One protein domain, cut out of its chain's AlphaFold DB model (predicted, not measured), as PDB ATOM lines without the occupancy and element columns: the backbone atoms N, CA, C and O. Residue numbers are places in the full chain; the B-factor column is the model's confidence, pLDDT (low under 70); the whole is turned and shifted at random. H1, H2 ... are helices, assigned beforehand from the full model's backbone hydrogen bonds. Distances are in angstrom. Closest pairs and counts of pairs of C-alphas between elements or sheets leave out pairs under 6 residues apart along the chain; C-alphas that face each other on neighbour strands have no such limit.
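Overview. This is residues 419 to 454 and 682 to 758 of the 864 residues of the protein "DNA helicase" of Natranaerobius thermophilus (strain ATCC BAA-1301 / DSM 18059 / JW/NM-WN-LF) (UniProt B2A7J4). H1 is a core helix, and H3, H4 and H6 lie in a loose row over one side of it, neighbours running opposite ways, with H4 crossing H1 at a wide angle and H3 meeting H1 near its last residues, 434 to 435. H2 folds back on H1, short H5 makes a corner with H6 before the first residues of H6, and H7 packs with residues 744 to 748 on the first end of H4. The printed part has 113 residues with seven named helices, H1 to H7 in order, and no named strand, and its class is all helix. It is compact, with a radius of gyration of the C-alphas of 13.2 A, and rounded, spanning 41 by 32 by 23 A.

Arrangement. Begin at H1, residues 422 to 435, the hub, which touches five helices. H2, residues 440 to 448, touches it at a steep tilt of 53 degrees, opposite ways; look at the C-alphas of Ala 429 and Ser 442, the closest, 4.5 A apart. Past the cut, H3, residues 682 to 694, touches H1 with residues 688 to 692 alone, about perpendicular at 74 degrees, closest at C-alphas Leu 434 and Arg 692, 5.4 A. H4, residues 700 to 710, forms a helical hairpin with H3 at a shallow tilt of 20 degrees; they only just touch, with 3 pairs of C-alphas within 8 A, the closest Lys 694 and Leu 703 at 7.1 A. H4 touches H1 at 71 degrees, only just about perpendicular, closest at C-alphas Ala 427 and Ile 708, 6.4 A. H5, residues 713 to 717, only just touches H1, with 3 pairs of C-alphas within 8 A, the closest Ala 427 and Leu 713 at 7.5 A. H6, residues 721 to 736, touches H4 with residues 731 to 735 alone, at a shallow tilt of 31 degrees, opposite ways; the closest C-alphas, Pro 701 and Phe 734, are 5.0 A apart. H7, residues 744 to 757, touches H4 with residues 744 to 748 alone, about perpendicular at 87 degrees, closest at C-alphas Pro 700 and Leu 748, 5.3 A. H2 and H7 are apart. Every backbone O i to N i+4 pair is within hydrogen-bond range in H2, H3, H4, H5, H6 and H7, and 8 of 10 are in H1.

Along the chain. Find C-alpha 422 at (-45.620, 13.367, 16.937); from there H1 runs 20.2 A to C-alpha 435. H3 begins at C-alpha 682, (-65.405, 0.486, 7.395), and is 18.8 A long. H6, the longest helix, measures 22.6 A. H7 runs 20.0 A and ends at C-alpha 757, (-42.952, 3.782, 31.815).

Size, cuts and confidence. The C-alphas farthest apart, Gly 453 and Thr 741, are 41.5 A from each other. Residues 455 to 681 are not printed, and C-alphas 454 and 682 are 11.6 A apart across this cut. Of the links printed whole, H6 to H7 is short and the others are tight. The mean pLDDT of the printed part is 89.7, and residue 758 alone is under 70.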
ATOM      1  N   PHE A 419     -40.175   9.345  22.167       78.88
ATOM      2  CA  PHE A 419     -41.517   8.777  22.382       78.88
ATOM      3  C   PHE A 419     -42.619   9.840  22.460       78.88
ATOM      4  O   PHE A 419     -43.776   9.540  22.191       78.88
ATOM      5  N   ARG A 420     -42.258  11.099  22.738       77.19
ATOM      6  CA  ARG A 420     -43.163  12.254  22.697       77.19
ATOM      7  C   ARG A 420     -43.272  12.893  21.310       77.19
ATOM      8  O   ARG A 420     -44.148  13.723  21.074       77.19
ATOM      9  N   ARG A 421     -42.394  12.541  20.363       81.69
ATOM     10  CA  ARG A 421     -42.453  13.089  19.002       81.69
ATOM     11  C   ARG A 421     -43.742  12.657  18.329       81.69
ATOM     12  O   ARG A 421     -44.211  11.534  18.486       81.69
ATOM     13  N   SER A 422     -44.300  13.561  17.532       88.06
ATOM     14  CA  SER A 422     -45.620  13.367  16.937       88.06
ATOM     15  C   SER A 422     -45.735  12.092  16.104       88.06
ATOM     16  O   SER A 422     -46.688  11.352  16.290       88.06
ATOM     17  N   GLU A 423     -44.763  11.821  15.239       91.94
ATOM     18  CA  GLU A 423     -44.708  10.655  14.361       91.94
ATOM     19  C   GLU A 423     -44.544   9.349  15.142       91.94
ATOM     20  O   GLU A 423     -45.128   8.337  14.769       91.94
ATOM     21  N   ILE A 424     -43.819   9.391  16.262       91.44
ATOM     22  CA  ILE A 424     -43.640   8.237  17.141       91.44
ATOM     23  C   ILE A 424     -44.938   7.948  17.883       91.44
ATOM     24  O   ILE A 424     -45.426   6.824  17.834       91.44
ATOM     25  N   LYS A 425     -45.565   8.967  18.478       89.38
ATOM     26  CA  LYS A 425     -46.887   8.828  19.096       89.38
ATOM     27  C   LYS A 425     -47.964   8.387  18.103       89.38
ATOM     28  O   LYS A 425     -48.853   7.636  18.481       89.38
ATOM     29  N   ASP A 426     -47.898   8.835  16.847       93.06
ATOM     30  CA  ASP A 426     -48.824   8.388  15.796       93.06
ATOM     31  C   ASP A 426     -48.662   6.883  15.532       93.06
ATOM     32  O   ASP A 426     -49.662   6.179  15.443       93.06
ATOM     33  N   ALA A 427     -47.424   6.375  15.454       94.88
ATOM     34  CA  ALA A 427     -47.153   4.946  15.285       94.88
ATOM     35  C   ALA A 427     -47.566   4.126  16.521       94.88
ATOM     36  O   ALA A 427     -48.251   3.111  16.394       94.88
ATOM     37  N   MET A 428     -47.218   4.604  17.720       92.56
ATOM     38  CA  MET A 428     -47.570   3.970  18.994       92.56
ATOM     39  C   MET A 428     -49.084   3.906  19.221       92.56
ATOM     40  O   MET A 428     -49.564   2.927  19.784       92.56
ATOM     41  N   ALA A 429     -49.847   4.900  18.754       93.31
ATOM     42  CA  ALA A 429     -51.306   4.901  18.861       93.31
ATOM     43  C   ALA A 429     -51.960   3.737  18.103       93.31
ATOM     44  O   ALA A 429     -52.934   3.173  18.594       93.31
ATOM     45  N   TYR A 430     -51.418   3.319  16.950       95.50
ATOM     46  CA  TYR A 430     -51.920   2.102  16.304       95.50
ATOM     47  C   TYR A 430     -51.715   0.897  17.213       95.50
ATOM     48  O   TYR A 430     -52.679   0.202  17.504       95.50
ATOM     49  N   LEU A 431     -50.487   0.677  17.694       94.31
ATOM     50  CA  LEU A 431     -50.171  -0.482  18.527       94.31
ATOM     51  C   LEU A 431     -50.991  -0.504  19.821       94.31
ATOM     52  O   LEU A 431     -51.593  -1.527  20.129       94.31
ATOM     53  N   ARG A 432     -51.105   0.632  20.521       91.62
ATOM     54  CA  ARG A 432     -51.965   0.771  21.707       91.62
ATOM     55  C   ARG A 432     -53.416   0.387  21.424       91.62
ATOM     56  O   ARG A 432     -53.997  -0.340  22.216       91.62
ATOM     57  N   LEU A 433     -53.978   0.816  20.290       92.81
ATOM     58  CA  LEU A 433     -55.356   0.486  19.900       92.81
ATOM     59  C   LEU A 433     -55.538  -0.987  19.476       92.81
ATOM     60  O   LEU A 433     -56.651  -1.526  19.524       92.81
ATOM     61  N   LEU A 434     -54.465  -1.646  19.018       91.50
ATOM     62  CA  LEU A 434     -54.495  -3.083  18.732       91.50
ATOM     63  C   LEU A 434     -54.639  -3.900  20.021       91.50
ATOM     64  O   LEU A 434     -55.392  -4.869  19.993       91.50
ATOM     65  N   PHE A 435     -53.997  -3.482  21.118       83.69
ATOM     66  CA  PHE A 435     -54.160  -4.103  22.441       83.69
ATOM     67  C   PHE A 435     -55.454  -3.678  23.116       83.69
ATOM     68  O   PHE A 435     -56.301  -4.506  23.418       83.69
ATOM     69  N   ASN A 436     -55.628  -2.376  23.293       87.75
ATOM     70  CA  ASN A 436     -56.753  -1.805  24.000       87.75
ATOM     71  C   ASN A 436     -57.739  -1.205  22.990       87.75
ATOM     72  O   ASN A 436     -57.577  -0.083  22.504       87.75
ATOM     73  N   LYS A 437     -58.801  -1.957  22.684       90.06
ATOM     74  CA  LYS A 437     -59.868  -1.530  21.760       90.06
ATOM     75  C   LYS A 437     -60.696  -0.341  22.277       90.06
ATOM     76  O   LYS A 437     -61.466   0.215  21.497       90.06
ATOM     77  N   HIS A 438     -60.538   0.038  23.545       90.00
ATOM     78  CA  HIS A 438     -61.262   1.119  24.213       90.00
ATOM     79  C   HIS A 438     -60.492   2.449  24.195       90.00
ATOM     80  O   HIS A 438     -61.060   3.480  24.554       90.00
ATOM     81  N   ASP A 439     -59.248   2.466  23.698       91.12
ATOM     82  CA  ASP A 439     -58.409   3.665  23.608       91.12
ATOM     83  C   ASP A 439     -58.895   4.642  22.513       91.12
ATOM     84  O   ASP A 439     -58.411   4.696  21.375       91.12
ATOM     85  N   SER A 440     -59.890   5.449  22.878       91.25
ATOM     86  CA  SER A 440     -60.470   6.510  22.057       91.25
ATOM     87  C   SER A 440     -59.449   7.600  21.714       91.25
ATOM     88  O   SER A 440     -59.488   8.158  20.613       91.25
ATOM     89  N   ASN A 441     -58.490   7.873  22.606       89.56
ATOM     90  CA  ASN A 441     -57.417   8.842  22.366       89.56
ATOM     91  C   ASN A 441     -56.509   8.403  21.212       89.56
ATOM     92  O   ASN A 441     -56.252   9.176  20.281       89.56
ATOM     93  N   SER A 442     -56.071   7.144  21.231       92.38
ATOM     94  CA  SER A 442     -55.304   6.545  20.141       92.38
ATOM     95  C   SER A 442     -56.122   6.489  18.849       92.38
ATOM     96  O   SER A 442     -55.614   6.867  17.789       92.38
ATOM     97  N   LEU A 443     -57.410   6.128  18.918       94.69
ATOM     98  CA  LEU A 443     -58.290   6.125  17.746       94.69
ATOM     99  C   LEU A 443     -58.420   7.522  17.114       94.69
ATOM    100  O   LEU A 443     -58.219   7.678  15.907       94.69
ATOM    101  N   ARG A 444     -58.692   8.562  17.909       91.12
ATOM    102  CA  ARG A 444     -58.759   9.955  17.431       91.12
ATOM    103  C   ARG A 444     -57.473  10.358  16.719       91.12
ATOM    104  O   ARG A 444     -57.521  10.965  15.647       91.12
ATOM    105  N   ARG A 445     -56.325   9.981  17.285       90.81
ATOM    106  CA  ARG A 445     -55.014  10.274  16.710       90.81
ATOM    107  C   ARG A 445     -54.833   9.634  15.335       90.81
ATOM    108  O   ARG A 445     -54.446  10.327  14.391       90.81
ATOM    109  N   ILE A 446     -55.157   8.348  15.195       94.06
ATOM    110  CA  ILE A 446     -55.000   7.654  13.912       94.06
ATOM    111  C   ILE A 446     -56.025   8.123  12.874       94.06
ATOM    112  O   ILE A 446     -55.694   8.180  11.698       94.06
ATOM    113  N   LEU A 447     -57.233   8.548  13.262       93.56
ATOM    114  CA  LEU A 447     -58.232   9.081  12.318       93.56
ATOM    115  C   LEU A 447     -57.752  10.342  11.586       93.56
ATOM    116  O   LEU A 447     -58.109  10.563  10.425       93.56
ATOM    117  N   GLN A 448     -56.926  11.145  12.254       88.56
ATOM    118  CA  GLN A 448     -56.386  12.390  11.716       88.56
ATOM    119  C   GLN A 448     -55.097  12.182  10.904       88.56
ATOM    120  O   GLN A 448     -54.800  12.998  10.026       88.56
ATOM    121  N   LYS A 449     -54.309  11.132  11.190       89.19
ATOM    122  CA  LYS A 449     -52.966  10.935  10.613       89.19
ATOM    123  C   LYS A 449     -52.702   9.475  10.192       89.19
ATOM    124  O   LYS A 449     -52.467   8.617  11.046       89.19
ATOM    125  N   PRO A 450     -52.667   9.180   8.876       90.00
ATOM    126  CA  PRO A 450     -53.088  10.038   7.758       90.00
ATOM    127  C   PRO A 450     -54.591  10.365   7.771       90.00
ATOM    128  O   PRO A 450     -55.385   9.675   8.406       90.00
ATOM    129  N   ALA A 451     -54.988  11.411   7.040       86.94
ATOM    130  CA  ALA A 451     -56.388  11.819   6.937       86.94
ATOM    131  C   ALA A 451     -57.238  10.741   6.243       86.94
ATOM    132  O   ALA A 451     -56.929  10.319   5.129       86.94
ATOM    133  N   ARG A 452     -58.342  10.337   6.882       87.19
ATOM    134  CA  ARG A 452     -59.234   9.254   6.412       87.19
ATOM    135  C   ARG A 452     -60.601   9.727   5.912       87.19
ATOM    136  O   ARG A 452     -61.549   8.956   5.862       87.19
ATOM    137  N   GLY A 453     -60.737  11.012   5.589       85.88
ATOM    138  CA  GLY A 453     -62.034  11.599   5.220       85.88
ATOM    139  C   GLY A 453     -63.015  11.739   6.396       85.88
ATOM    140  O   GLY A 453     -64.187  12.053   6.197       85.88
ATOM    141  N   ILE A 454     -62.535  11.540   7.627       90.00
ATOM    142  CA  ILE A 454     -63.273  11.768   8.870       90.00
ATOM    143  C   ILE A 454     -62.750  13.080   9.461       90.00
ATOM    144  O   ILE A 454     -61.632  13.143   9.965       90.00
ATOM    145  N   ALA A 682     -65.427   1.886   7.833       94.75
ATOM    146  CA  ALA A 682     -65.405   0.486   7.395       94.75
ATOM    147  C   ALA A 682     -64.003  -0.029   7.034       94.75
ATOM    148  O   ALA A 682     -63.565  -1.053   7.557       94.75
ATOM    149  N   ASN A 683     -63.259   0.721   6.215       94.25
ATOM    150  CA  ASN A 683     -61.902   0.338   5.818       94.25
ATOM    151  C   ASN A 683     -60.941   0.276   7.015       94.25
ATOM    152  O   ASN A 683     -60.113  -0.629   7.097       94.25
ATOM    153  N   LEU A 684     -61.064   1.218   7.958       94.75
ATOM    154  CA  LEU A 684     -60.235   1.233   9.160       94.75
ATOM    155  C   LEU A 684     -60.584   0.063  10.087       94.75
ATOM    156  O   LEU A 684     -59.676  -0.594  10.582       94.75
ATOM    157  N   ALA A 685     -61.870  -0.227  10.290       95.44
ATOM    158  CA  ALA A 685     -62.314  -1.344  11.121       95.44
ATOM    159  C   ALA A 685     -61.796  -2.693  10.587       95.44
ATOM    160  O   ALA A 685     -61.309  -3.519  11.356       95.44
ATOM    161  N   ILE A 686     -61.833  -2.894   9.263       95.81
ATOM    162  CA  ILE A 686     -61.282  -4.092   8.607       95.81
ATOM    163  C   ILE A 686     -59.763  -4.179   8.813       95.81
ATOM    164  O   ILE A 686     -59.257  -5.237   9.191       95.81
ATOM    165  N   ALA A 687     -59.040  -3.074   8.604       95.69
ATOM    166  CA  ALA A 687     -57.591  -3.029   8.783       95.69
ATOM    167  C   ALA A 687     -57.180  -3.314  10.237       95.69
ATOM    168  O   ALA A 687     -56.323  -4.159  10.475       95.69
ATOM    169  N   LEU A 688     -57.846  -2.687  11.214       95.38
ATOM    170  CA  LEU A 688     -57.594  -2.922  12.638       95.38
ATOM    171  C   LEU A 688     -57.837  -4.385  13.019       95.38
ATOM    172  O   LEU A 688     -57.010  -4.970  13.712       95.38
ATOM    173  N   ASN A 689     -58.921  -5.001  12.536       92.12
ATOM    174  CA  ASN A 689     -59.184  -6.419  12.791       92.12
ATOM    175  C   ASN A 689     -58.090  -7.327  12.197       92.12
ATOM    176  O   ASN A 689     -57.636  -8.270  12.843       92.12
ATOM    177  N   SER A 690     -57.620  -7.012  10.985       94.44
ATOM    178  CA  SER A 690     -56.509  -7.720  10.335       94.44
ATOM    179  C   SER A 690     -55.201  -7.593  11.126       94.44
ATOM    180  O   SER A 690     -54.540  -8.594  11.401       94.44
ATOM    181  N   TRP A 691     -54.840  -6.380  11.551       95.75
ATOM    182  CA  TRP A 691     -53.621  -6.143  12.327       95.75
ATOM    183  C   TRP A 691     -53.681  -6.758  13.726       95.75
ATOM    184  O   TRP A 691     -52.666  -7.271  14.185       95.75
ATOM    185  N   ARG A 692     -54.855  -6.793  14.376       90.50
ATOM    186  CA  ARG A 692     -55.038  -7.496  15.657       90.50
ATOM    187  C   ARG A 692     -54.713  -8.980  15.541       90.50
ATOM    188  O   ARG A 692     -53.955  -9.493  16.344       90.50
ATOM    189  N   ARG A 693     -55.179  -9.660  14.492       86.94
ATOM    190  CA  ARG A 693     -54.825 -11.075  14.264       86.94
ATOM    191  C   ARG A 693     -53.318 -11.276  14.046       86.94
ATOM    192  O   ARG A 693     -52.765 -12.305  14.426       86.94
ATOM    193  N   LYS A 694     -52.634 -10.282  13.471       92.12
ATOM    194  CA  LYS A 694     -51.178 -10.310  13.265       92.12
ATOM    195  C   LYS A 694     -50.379 -10.129  14.559       92.12
ATOM    196  O   LYS A 694     -49.254 -10.611  14.597       92.12
ATOM    197  N   THR A 695     -50.934  -9.543  15.627       89.31
ATOM    198  CA  THR A 695     -50.223  -9.442  16.924       89.31
ATOM    199  C   THR A 695     -49.913 -10.812  17.530       89.31
ATOM    200  O   THR A 695     -48.973 -10.941  18.306       89.31
ATOM    201  N   LEU A 696     -50.677 -11.843  17.156       83.06
ATOM    202  CA  LEU A 696     -50.492 -13.217  17.625       83.06
ATOM    203  C   LEU A 696     -49.379 -13.968  16.880       83.06
ATOM    204  O   LEU A 696     -48.905 -14.990  17.366       83.06
ATOM    205  N   THR A 697     -48.980 -13.500  15.694       85.06
ATOM    206  CA  THR A 697     -48.110 -14.260  14.776       85.06
ATOM    207  C   THR A 697     -46.862 -13.505  14.322       85.06
ATOM    208  O   THR A 697     -45.841 -14.141  14.088       85.06
ATOM    209  N   MET A 698     -46.910 -12.175  14.213       94.44
ATOM    210  CA  MET A 698     -45.776 -11.338  13.802       94.44
ATOM    211  C   MET A 698     -45.007 -10.816  15.009       94.44
ATOM    212  O   MET A 698     -45.617 -10.366  15.981       94.44
ATOM    213  N   ARG A 699     -43.671 -10.805  14.923       95.38
ATOM    214  CA  ARG A 699     -42.826 -10.220  15.974       95.38
ATOM    215  C   ARG A 699     -43.020  -8.696  16.064       95.38
ATOM    216  O   ARG A 699     -43.326  -8.062  15.048       95.38
ATOM    217  N   PRO A 700     -42.830  -8.079  17.246       96.12
ATOM    218  CA  PRO A 700     -43.034  -6.645  17.470       96.12
ATOM    219  C   PRO A 700     -42.413  -5.696  16.422       96.12
ATOM    220  O   PRO A 700     -43.150  -4.834  15.927       96.12
ATOM    221  N   PRO A 701     -41.124  -5.811  16.032       97.00
ATOM    222  CA  PRO A 701     -40.538  -4.909  15.032       97.00
ATOM    223  C   PRO A 701     -41.173  -5.072  13.643       97.00
ATOM    224  O   PRO A 701     -41.427  -4.080  12.950       97.00
ATOM    225  N   GLU A 702     -41.486  -6.308  13.247       97.88
ATOM    226  CA  GLU A 702     -42.131  -6.620  11.970       97.88
ATOM    227  C   GLU A 702     -43.558  -6.079  11.925       97.88
ATOM    228  O   GLU A 702     -43.934  -5.413  10.958       97.88
ATOM    229  N   LEU A 703     -44.333  -6.302  12.992       97.50
ATOM    230  CA  LEU A 703     -45.692  -5.789  13.126       97.50
ATOM    231  C   LEU A 703     -45.709  -4.259  13.057       97.50
ATOM    232  O   LEU A 703     -46.509  -3.690  12.314       97.50
ATOM    233  N   LEU A 704     -44.832  -3.585  13.806       97.44
ATOM    234  CA  LEU A 704     -44.745  -2.126  13.798       97.44
ATOM    235  C   LEU A 704     -44.418  -1.601  12.394       97.44
ATOM    236  O   LEU A 704     -45.100  -0.703  11.895       97.44
ATOM    237  N   SER A 705     -43.410  -2.181  11.740       97.88
ATOM    238  CA  SER A 705     -43.041  -1.828  10.366       97.88
ATOM    239  C   SER A 705     -44.220  -2.032   9.408       97.88
ATOM    240  O   SER A 705     -44.564  -1.138   8.633       97.88
ATOM    241  N   HIS A 706     -44.902  -3.171   9.522       97.88
ATOM    242  CA  HIS A 706     -46.061  -3.521   8.715       97.88
ATOM    243  C   HIS A 706     -47.217  -2.521   8.883       97.88
ATOM    244  O   HIS A 706     -47.737  -2.004   7.893       97.88
ATOM    245  N   VAL A 707     -47.572  -2.182  10.124       97.44
ATOM    246  CA  VAL A 707     -48.627  -1.209  10.442       97.44
ATOM    247  C   VAL A 707     -48.253   0.195   9.959       97.44
ATOM    248  O   VAL A 707     -49.096   0.884   9.384       97.44
ATOM    249  N   ILE A 708     -46.999   0.629  10.122       97.31
ATOM    250  CA  ILE A 708     -46.517   1.929   9.620       97.31
ATOM    251  C   ILE A 708     -46.710   2.048   8.097       97.31
ATOM    252  O   ILE A 708     -47.080   3.121   7.609       97.31
ATOM    253  N   GLN A 709     -46.475   0.961   7.353       96.38
ATOM    254  CA  GLN A 709     -46.653   0.926   5.901       96.38
ATOM    255  C   GLN A 709     -48.132   0.846   5.505       96.38
ATOM    256  O   GLN A 709     -48.624   1.741   4.819       96.38
ATOM    257  N   GLU A 710     -48.870  -0.173   5.963       96.38
ATOM    258  CA  GLU A 710     -50.264  -0.394   5.541       96.38
ATOM    259  C   GLU A 710     -51.215   0.721   5.991       96.38
ATOM    260  O   GLU A 710     -52.191   1.022   5.306       96.38
ATOM    261  N   SER A 711     -50.937   1.375   7.121       95.50
ATOM    262  CA  SER A 711     -51.746   2.511   7.579       95.50
ATOM    263  C   SER A 711     -51.568   3.775   6.733       95.50
ATOM    264  O   SER A 711     -52.336   4.724   6.912       95.50
ATOM    265  N   GLY A 712     -50.559   3.821   5.854       95.50
ATOM    266  CA  GLY A 712     -50.157   5.014   5.107       95.50
ATOM    267  C   GLY A 712     -49.381   6.040   5.943       95.50
ATOM    268  O   GLY A 712     -49.153   7.161   5.482       95.50
ATOM    269  N   LEU A 713     -48.970   5.699   7.171       95.19
ATOM    270  CA  LEU A 713     -48.244   6.613   8.056       95.19
ATOM    271  C   LEU A 713     -46.839   6.942   7.526       95.19
ATOM    272  O   LEU A 713     -46.420   8.101   7.585       95.19
ATOM    273  N   ALA A 714     -46.131   5.961   6.953       94.31
ATOM    274  CA  ALA A 714     -44.858   6.205   6.267       94.31
ATOM    275  C   ALA A 714     -45.025   7.210   5.117       94.31
ATOM    276  O   ALA A 714     -44.264   8.170   4.994       94.31
ATOM    277  N   ASP A 715     -46.065   7.029   4.304       95.00
ATOM    278  CA  ASP A 715     -46.375   7.914   3.184       95.00
ATOM    279  C   ASP A 715     -46.747   9.330   3.628       95.00
ATOM    280  O   ASP A 715     -46.376  10.305   2.971       95.00
ATOM    281  N   TYR A 716     -47.455   9.451   4.751       94.69
ATOM    282  CA  TYR A 716     -47.823  10.734   5.342       94.69
ATOM    283  C   TYR A 716     -46.585  11.550   5.741       94.69
ATOM    284  O   TYR A 716     -46.496  12.743   5.442       94.69
ATOM    285  N   TRP A 717     -45.590  10.899   6.351       94.19
ATOM    286  CA  TRP A 717     -44.366  11.555   6.817       94.19
ATOM    287  C   TRP A 717     -43.234  11.615   5.783       94.19
ATOM    288  O   TRP A 717     -42.210  12.240   6.049       94.19
ATOM    289  N   LYS A 718     -43.405  11.053   4.578       92.88
ATOM    290  CA  LYS A 718     -42.315  10.858   3.595       92.88
ATOM    291  C   LYS A 718     -41.535  12.106   3.185       92.88
ATOM    292  O   LYS A 718     -40.382  11.999   2.774       92.88
ATOM    293  N   LYS A 719     -42.157  13.289   3.256       92.25
ATOM    294  CA  LYS A 719     -41.504  14.565   2.907       92.25
ATOM    295  C   LYS A 719     -40.494  15.015   3.967       92.25
ATOM    296  O   LYS A 719     -39.597  15.790   3.647       92.25
ATOM    297  N   ASP A 720     -40.625  14.532   5.200       92.38
ATOM    298  CA  ASP A 720     -39.744  14.850   6.318       92.38
ATOM    299  C   ASP A 720     -38.811  13.659   6.588       92.38
ATOM    300  O   ASP A 720     -39.160  12.690   7.268       92.38
ATOM    301  N   LYS A 721     -37.597  13.729   6.025       85.81
ATOM    302  CA  LYS A 721     -36.582  12.670   6.163       85.81
ATOM    303  C   LYS A 721     -36.255  12.367   7.627       85.81
ATOM    304  O   LYS A 721     -35.999  11.209   7.949       85.81
ATOM    305  N   GLN A 722     -36.278  13.374   8.504       83.44
ATOM    306  CA  GLN A 722     -35.976  13.179   9.920       83.44
ATOM    307  C   GLN A 722     -37.060  12.337  10.588       83.44
ATOM    308  O   GLN A 722     -36.738  11.392  11.300       83.44
ATOM    309  N   ARG A 723     -38.340  12.616  10.322       90.25
ATOM    310  CA  ARG A 723     -39.453  11.827  10.880       90.25
ATOM    311  C   ARG A 723     -39.447  10.382  10.398       90.25
ATOM    312  O   ARG A 723     -39.688   9.479  11.191       90.25
ATOM    313  N   ILE A 724     -39.122  10.147   9.128       93.00
ATOM    314  CA  ILE A 724     -38.961   8.781   8.605       93.00
ATOM    315  C   ILE A 724     -37.800   8.055   9.286       93.00
ATOM    316  O   ILE A 724     -37.940   6.887   9.638       93.00
ATOM    317  N   ASN A 725     -36.673   8.734   9.506       81.94
ATOM    318  CA  ASN A 725     -35.562   8.151  10.258       81.94
ATOM    319  C   ASN A 725     -35.966   7.840  11.703       81.94
ATOM    320  O   ASN A 725     -35.646   6.760  12.184       81.94
ATOM    321  N   ASN A 726     -36.746   8.712  12.345       86.00
ATOM    322  CA  ASN A 726     -37.277   8.455  13.683       86.00
ATOM    323  C   ASN A 726     -38.186   7.210  13.693       86.00
ATOM    324  O   ASN A 726     -38.070   6.375  14.578       86.00
ATOM    325  N   LEU A 727     -39.062   7.028  12.700       92.25
ATOM    326  CA  LEU A 727     -39.892   5.816  12.598       92.25
ATOM    327  C   LEU A 727     -39.052   4.542  12.413       92.25
ATOM    328  O   LEU A 727     -39.380   3.510  12.989       92.25
ATOM    329  N   LYS A 728     -37.957   4.605  11.646       89.12
ATOM    330  CA  LYS A 728     -37.018   3.478  11.504       89.12
ATOM    331  C   LYS A 728     -36.294   3.174  12.812       89.12
ATOM    332  O   LYS A 728     -36.192   2.017  13.192       89.12
ATOM    333  N   GLU A 729     -35.846   4.212  13.511       84.75
ATOM    334  CA  GLU A 729     -35.240   4.087  14.836       84.75
ATOM    335  C   GLU A 729     -36.220   3.454  15.837       84.75
ATOM    336  O   GLU A 729     -35.814   2.635  16.652       84.75
ATOM    337  N   LEU A 730     -37.526   3.742  15.737       89.06
ATOM    338  CA  LEU A 730     -38.544   3.120  16.590       89.06
ATOM    339  C   LEU A 730     -38.635   1.613  16.333       89.06
ATOM    340  O   LEU A 730     -38.729   0.847  17.284       89.06
ATOM    341  N   VAL A 731     -38.561   1.187  15.070       92.94
ATOM    342  CA  VAL A 731     -38.509  -0.240  14.720       92.94
ATOM    343  C   VAL A 731     -37.252  -0.895  15.296       92.94
ATOM    344  O   VAL A 731     -37.359  -1.961  15.888       92.94
ATOM    345  N   SER A 732     -36.085  -0.246  15.212       84.75
ATOM    346  CA  SER A 732     -34.848  -0.752  15.832       84.75
ATOM    347  C   SER A 732     -34.926  -0.833  17.361       84.75
ATOM    348  O   SER A 732     -34.342  -1.727  17.961       84.75
ATOM    349  N   ILE A 733     -35.659   0.078  18.007       83.69
ATOM    350  CA  ILE A 733     -35.934  -0.007  19.446       83.69
ATOM    351  C   ILE A 733     -36.799  -1.235  19.747       83.69
ATOM    352  O   ILE A 733     -36.496  -1.972  20.678       83.69
ATOM    353  N   PHE A 734     -37.856  -1.466  18.967       90.88
ATOM    354  CA  PHE A 734     -38.722  -2.636  19.136       90.88
ATOM    355  C   PHE A 734     -37.963  -3.947  18.926       90.88
ATOM    356  O   PHE A 734     -38.213  -4.891  19.657       90.88
ATOM    357  N   ASP A 735     -37.025  -3.975  17.981       90.50
ATOM    358  CA  ASP A 735     -36.120  -5.103  17.741       90.50
ATOM    359  C   ASP A 735     -35.206  -5.366  18.948       90.50
ATOM    360  O   ASP A 735     -35.135  -6.478  19.454       90.50
ATOM    361  N   TYR A 736     -34.585  -4.318  19.499       84.44
ATOM    362  CA  TYR A 736     -33.700  -4.438  20.663       84.44
ATOM    363  C   TYR A 736     -34.397  -4.951  21.935       84.44
ATOM    364  O   TYR A 736     -33.767  -5.606  22.768       84.44
ATOM    365  N   PHE A 737     -35.671  -4.603  22.126       85.19
ATOM    366  CA  PHE A 737     -36.458  -5.037  23.282       85.19
ATOM    367  C   PHE A 737     -37.283  -6.298  23.017       85.19
ATOM    368  O   PHE A 737     -37.990  -6.738  23.923       85.19
ATOM    369  N   ASP A 738     -37.212  -6.871  21.815       90.75
ATOM    370  CA  ASP A 738     -37.942  -8.090  21.507       90.75
ATOM    371  C   ASP A 738     -37.358  -9.284  22.277       90.75
ATOM    372  O   ASP A 738     -36.165  -9.575  22.191       90.75
ATOM    373  N   ASP A 739     -38.200  -9.986  23.036       85.56
ATOM    374  CA  ASP A 739     -37.814 -11.191  23.772       85.56
ATOM    375  C   ASP A 739     -38.361 -12.437  23.066       85.56
ATOM    376  O   ASP A 739     -39.551 -12.764  23.148       85.56
ATOM    377  N   GLU A 740     -37.484 -13.148  22.358       87.88
ATOM    378  CA  GLU A 740     -37.826 -14.369  21.616       87.88
ATOM    379  C   GLU A 740     -38.310 -15.522  22.513       87.88
ATOM    380  O   GLU A 740     -38.941 -16.459  22.024       87.88
ATOM    381  N   THR A 741     -38.077 -15.461  23.830       81.44
ATOM    382  CA  THR A 741     -38.583 -16.459  24.791       81.44
ATOM    383  C   THR A 741     -40.059 -16.245  25.158       81.44
ATOM    384  O   THR A 741     -40.685 -17.084  25.825       81.44
ATOM    385  N   LEU A 742     -40.634 -15.116  24.733       80.88
ATOM    386  CA  LEU A 742     -42.034 -14.756  24.917       80.88
ATOM    387  C   LEU A 742     -42.818 -14.898  23.610       80.88
ATOM    388  O   LEU A 742     -42.274 -14.808  22.505       80.88
ATOM    389  N   SER A 743     -44.136 -15.076  23.732       82.00
ATOM    390  CA  SER A 743     -45.035 -14.991  22.581       82.00
ATOM    391  C   SER A 743     -44.961 -13.589  21.945       82.00
ATOM    392  O   SER A 743     -44.662 -12.618  22.650       82.00
ATOM    393  N   PRO A 744     -45.235 -13.436  20.633       88.69
ATOM    394  CA  PRO A 744     -45.127 -12.133  19.972       88.69
ATOM    395  C   PRO A 744     -45.991 -11.049  20.631       88.69
ATOM    396  O   PRO A 744     -45.545  -9.918  20.817       88.69
ATOM    397  N   ASN A 745     -47.201 -11.421  21.054       84.62
ATOM    398  CA  ASN A 745     -48.135 -10.538  21.741       84.62
ATOM    399  C   ASN A 745     -47.599 -10.099  23.121       84.62
ATOM    400  O   ASN A 745     -47.596  -8.906  23.421       84.62
ATOM    401  N   MET A 746     -47.057 -11.026  23.919       81.12
ATOM    402  CA  MET A 746     -46.507 -10.702  25.241       81.12
ATOM    403  C   MET A 746     -45.233  -9.858  25.149       81.12
ATOM    404  O   MET A 746     -45.076  -8.892  25.895       81.12
ATOM    405  N   SER A 747     -44.346 -10.169  24.199       88.25
ATOM    406  CA  SER A 747     -43.165  -9.340  23.932       88.25
ATOM    407  C   SER A 747     -43.581  -7.910  23.574       88.25
ATOM    408  O   SER A 747     -43.111  -6.941  24.167       88.25
ATOM    409  N   LEU A 748     -44.567  -7.768  22.684       90.12
ATOM    410  CA  LEU A 748     -45.111  -6.470  22.307       90.12
ATOM    411  C   LEU A 748     -45.731  -5.720  23.498       90.12
ATOM    412  O   LEU A 748     -45.466  -4.528  23.650       90.12
ATOM    413  N   LYS A 749     -46.495  -6.397  24.366       84.88
ATOM    414  CA  LYS A 749     -47.041  -5.813  25.605       84.88
ATOM    415  C   LYS A 749     -45.926  -5.275  26.505       84.88
ATOM    416  O   LYS A 749     -45.970  -4.108  26.890       84.88
ATOM    417  N   ASN A 750     -44.892  -6.079  26.761       83.69
ATOM    418  CA  ASN A 750     -43.747  -5.686  27.587       83.69
ATOM    419  C   ASN A 750     -43.000  -4.480  27.002       83.69
ATOM    420  O   ASN A 750     -42.615  -3.572  27.740       83.69
ATOM    421  N   ILE A 751     -42.835  -4.431  25.675       87.31
ATOM    422  CA  ILE A 751     -42.237  -3.278  24.992       87.31
ATOM    423  C   ILE A 751     -43.116  -2.039  25.182       87.31
ATOM    424  O   ILE A 751     -42.605  -0.987  25.559       87.31
ATOM    425  N   LEU A 752     -44.431  -2.130  24.956       86.94
ATOM    426  CA  LEU A 752     -45.351  -0.997  25.122       86.94
ATOM    427  C   LEU A 752     -45.356  -0.464  26.563       86.94
ATOM    428  O   LEU A 752     -45.364   0.755  26.758       86.94
ATOM    429  N   GLU A 753     -45.303  -1.348  27.559       80.44
ATOM    430  CA  GLU A 753     -45.165  -0.980  28.971       80.44
ATOM    431  C   GLU A 753     -43.832  -0.287  29.245       80.44
ATOM    432  O   GLU A 753     -43.817   0.808  29.807       80.44
ATOM    433  N   TYR A 754     -42.722  -0.872  28.789       79.38
ATOM    434  CA  TYR A 754     -41.391  -0.292  28.945       79.38
ATOM    435  C   TYR A 754     -41.306   1.100  28.315       79.38
ATOM    436  O   TYR A 754     -40.761   2.027  28.913       79.38
ATOM    437  N   VAL A 755     -41.866   1.266  27.117       79.75
ATOM    438  CA  VAL A 755     -41.909   2.542  26.395       79.75
ATOM    439  C   VAL A 755     -42.777   3.568  27.125       79.75
ATOM    440  O   VAL A 755     -42.411   4.742  27.168       79.75
ATOM    441  N   SER A 756     -43.899   3.137  27.708       78.12
ATOM    442  CA  SER A 756     -44.818   4.023  28.431       78.12
ATOM    443  C   SER A 756     -44.262   4.449  29.791       78.12
ATOM    444  O   SER A 756     -44.464   5.591  30.185       78.12
ATOM    445  N   LEU A 757     -43.546   3.559  30.488       73.31
ATOM    446  CA  LEU A 757     -42.952   3.782  31.815       73.31
ATOM    447  C   LEU A 757     -41.508   4.301  31.772       73.31
ATOM    448  O   LEU A 757     -40.951   4.673  32.805       73.31
ATOM    449  N   GLY A 758     -40.874   4.281  30.600       61.53
ATOM    450  CA  GLY A 758     -39.477   4.648  30.422       61.53
ATOM    451  C   GLY A 758     -39.225   6.137  30.641       61.53
ATOM    452  O   GLY A 758     -39.966   7.005  30.177       61.53
TER     453      GLY A 758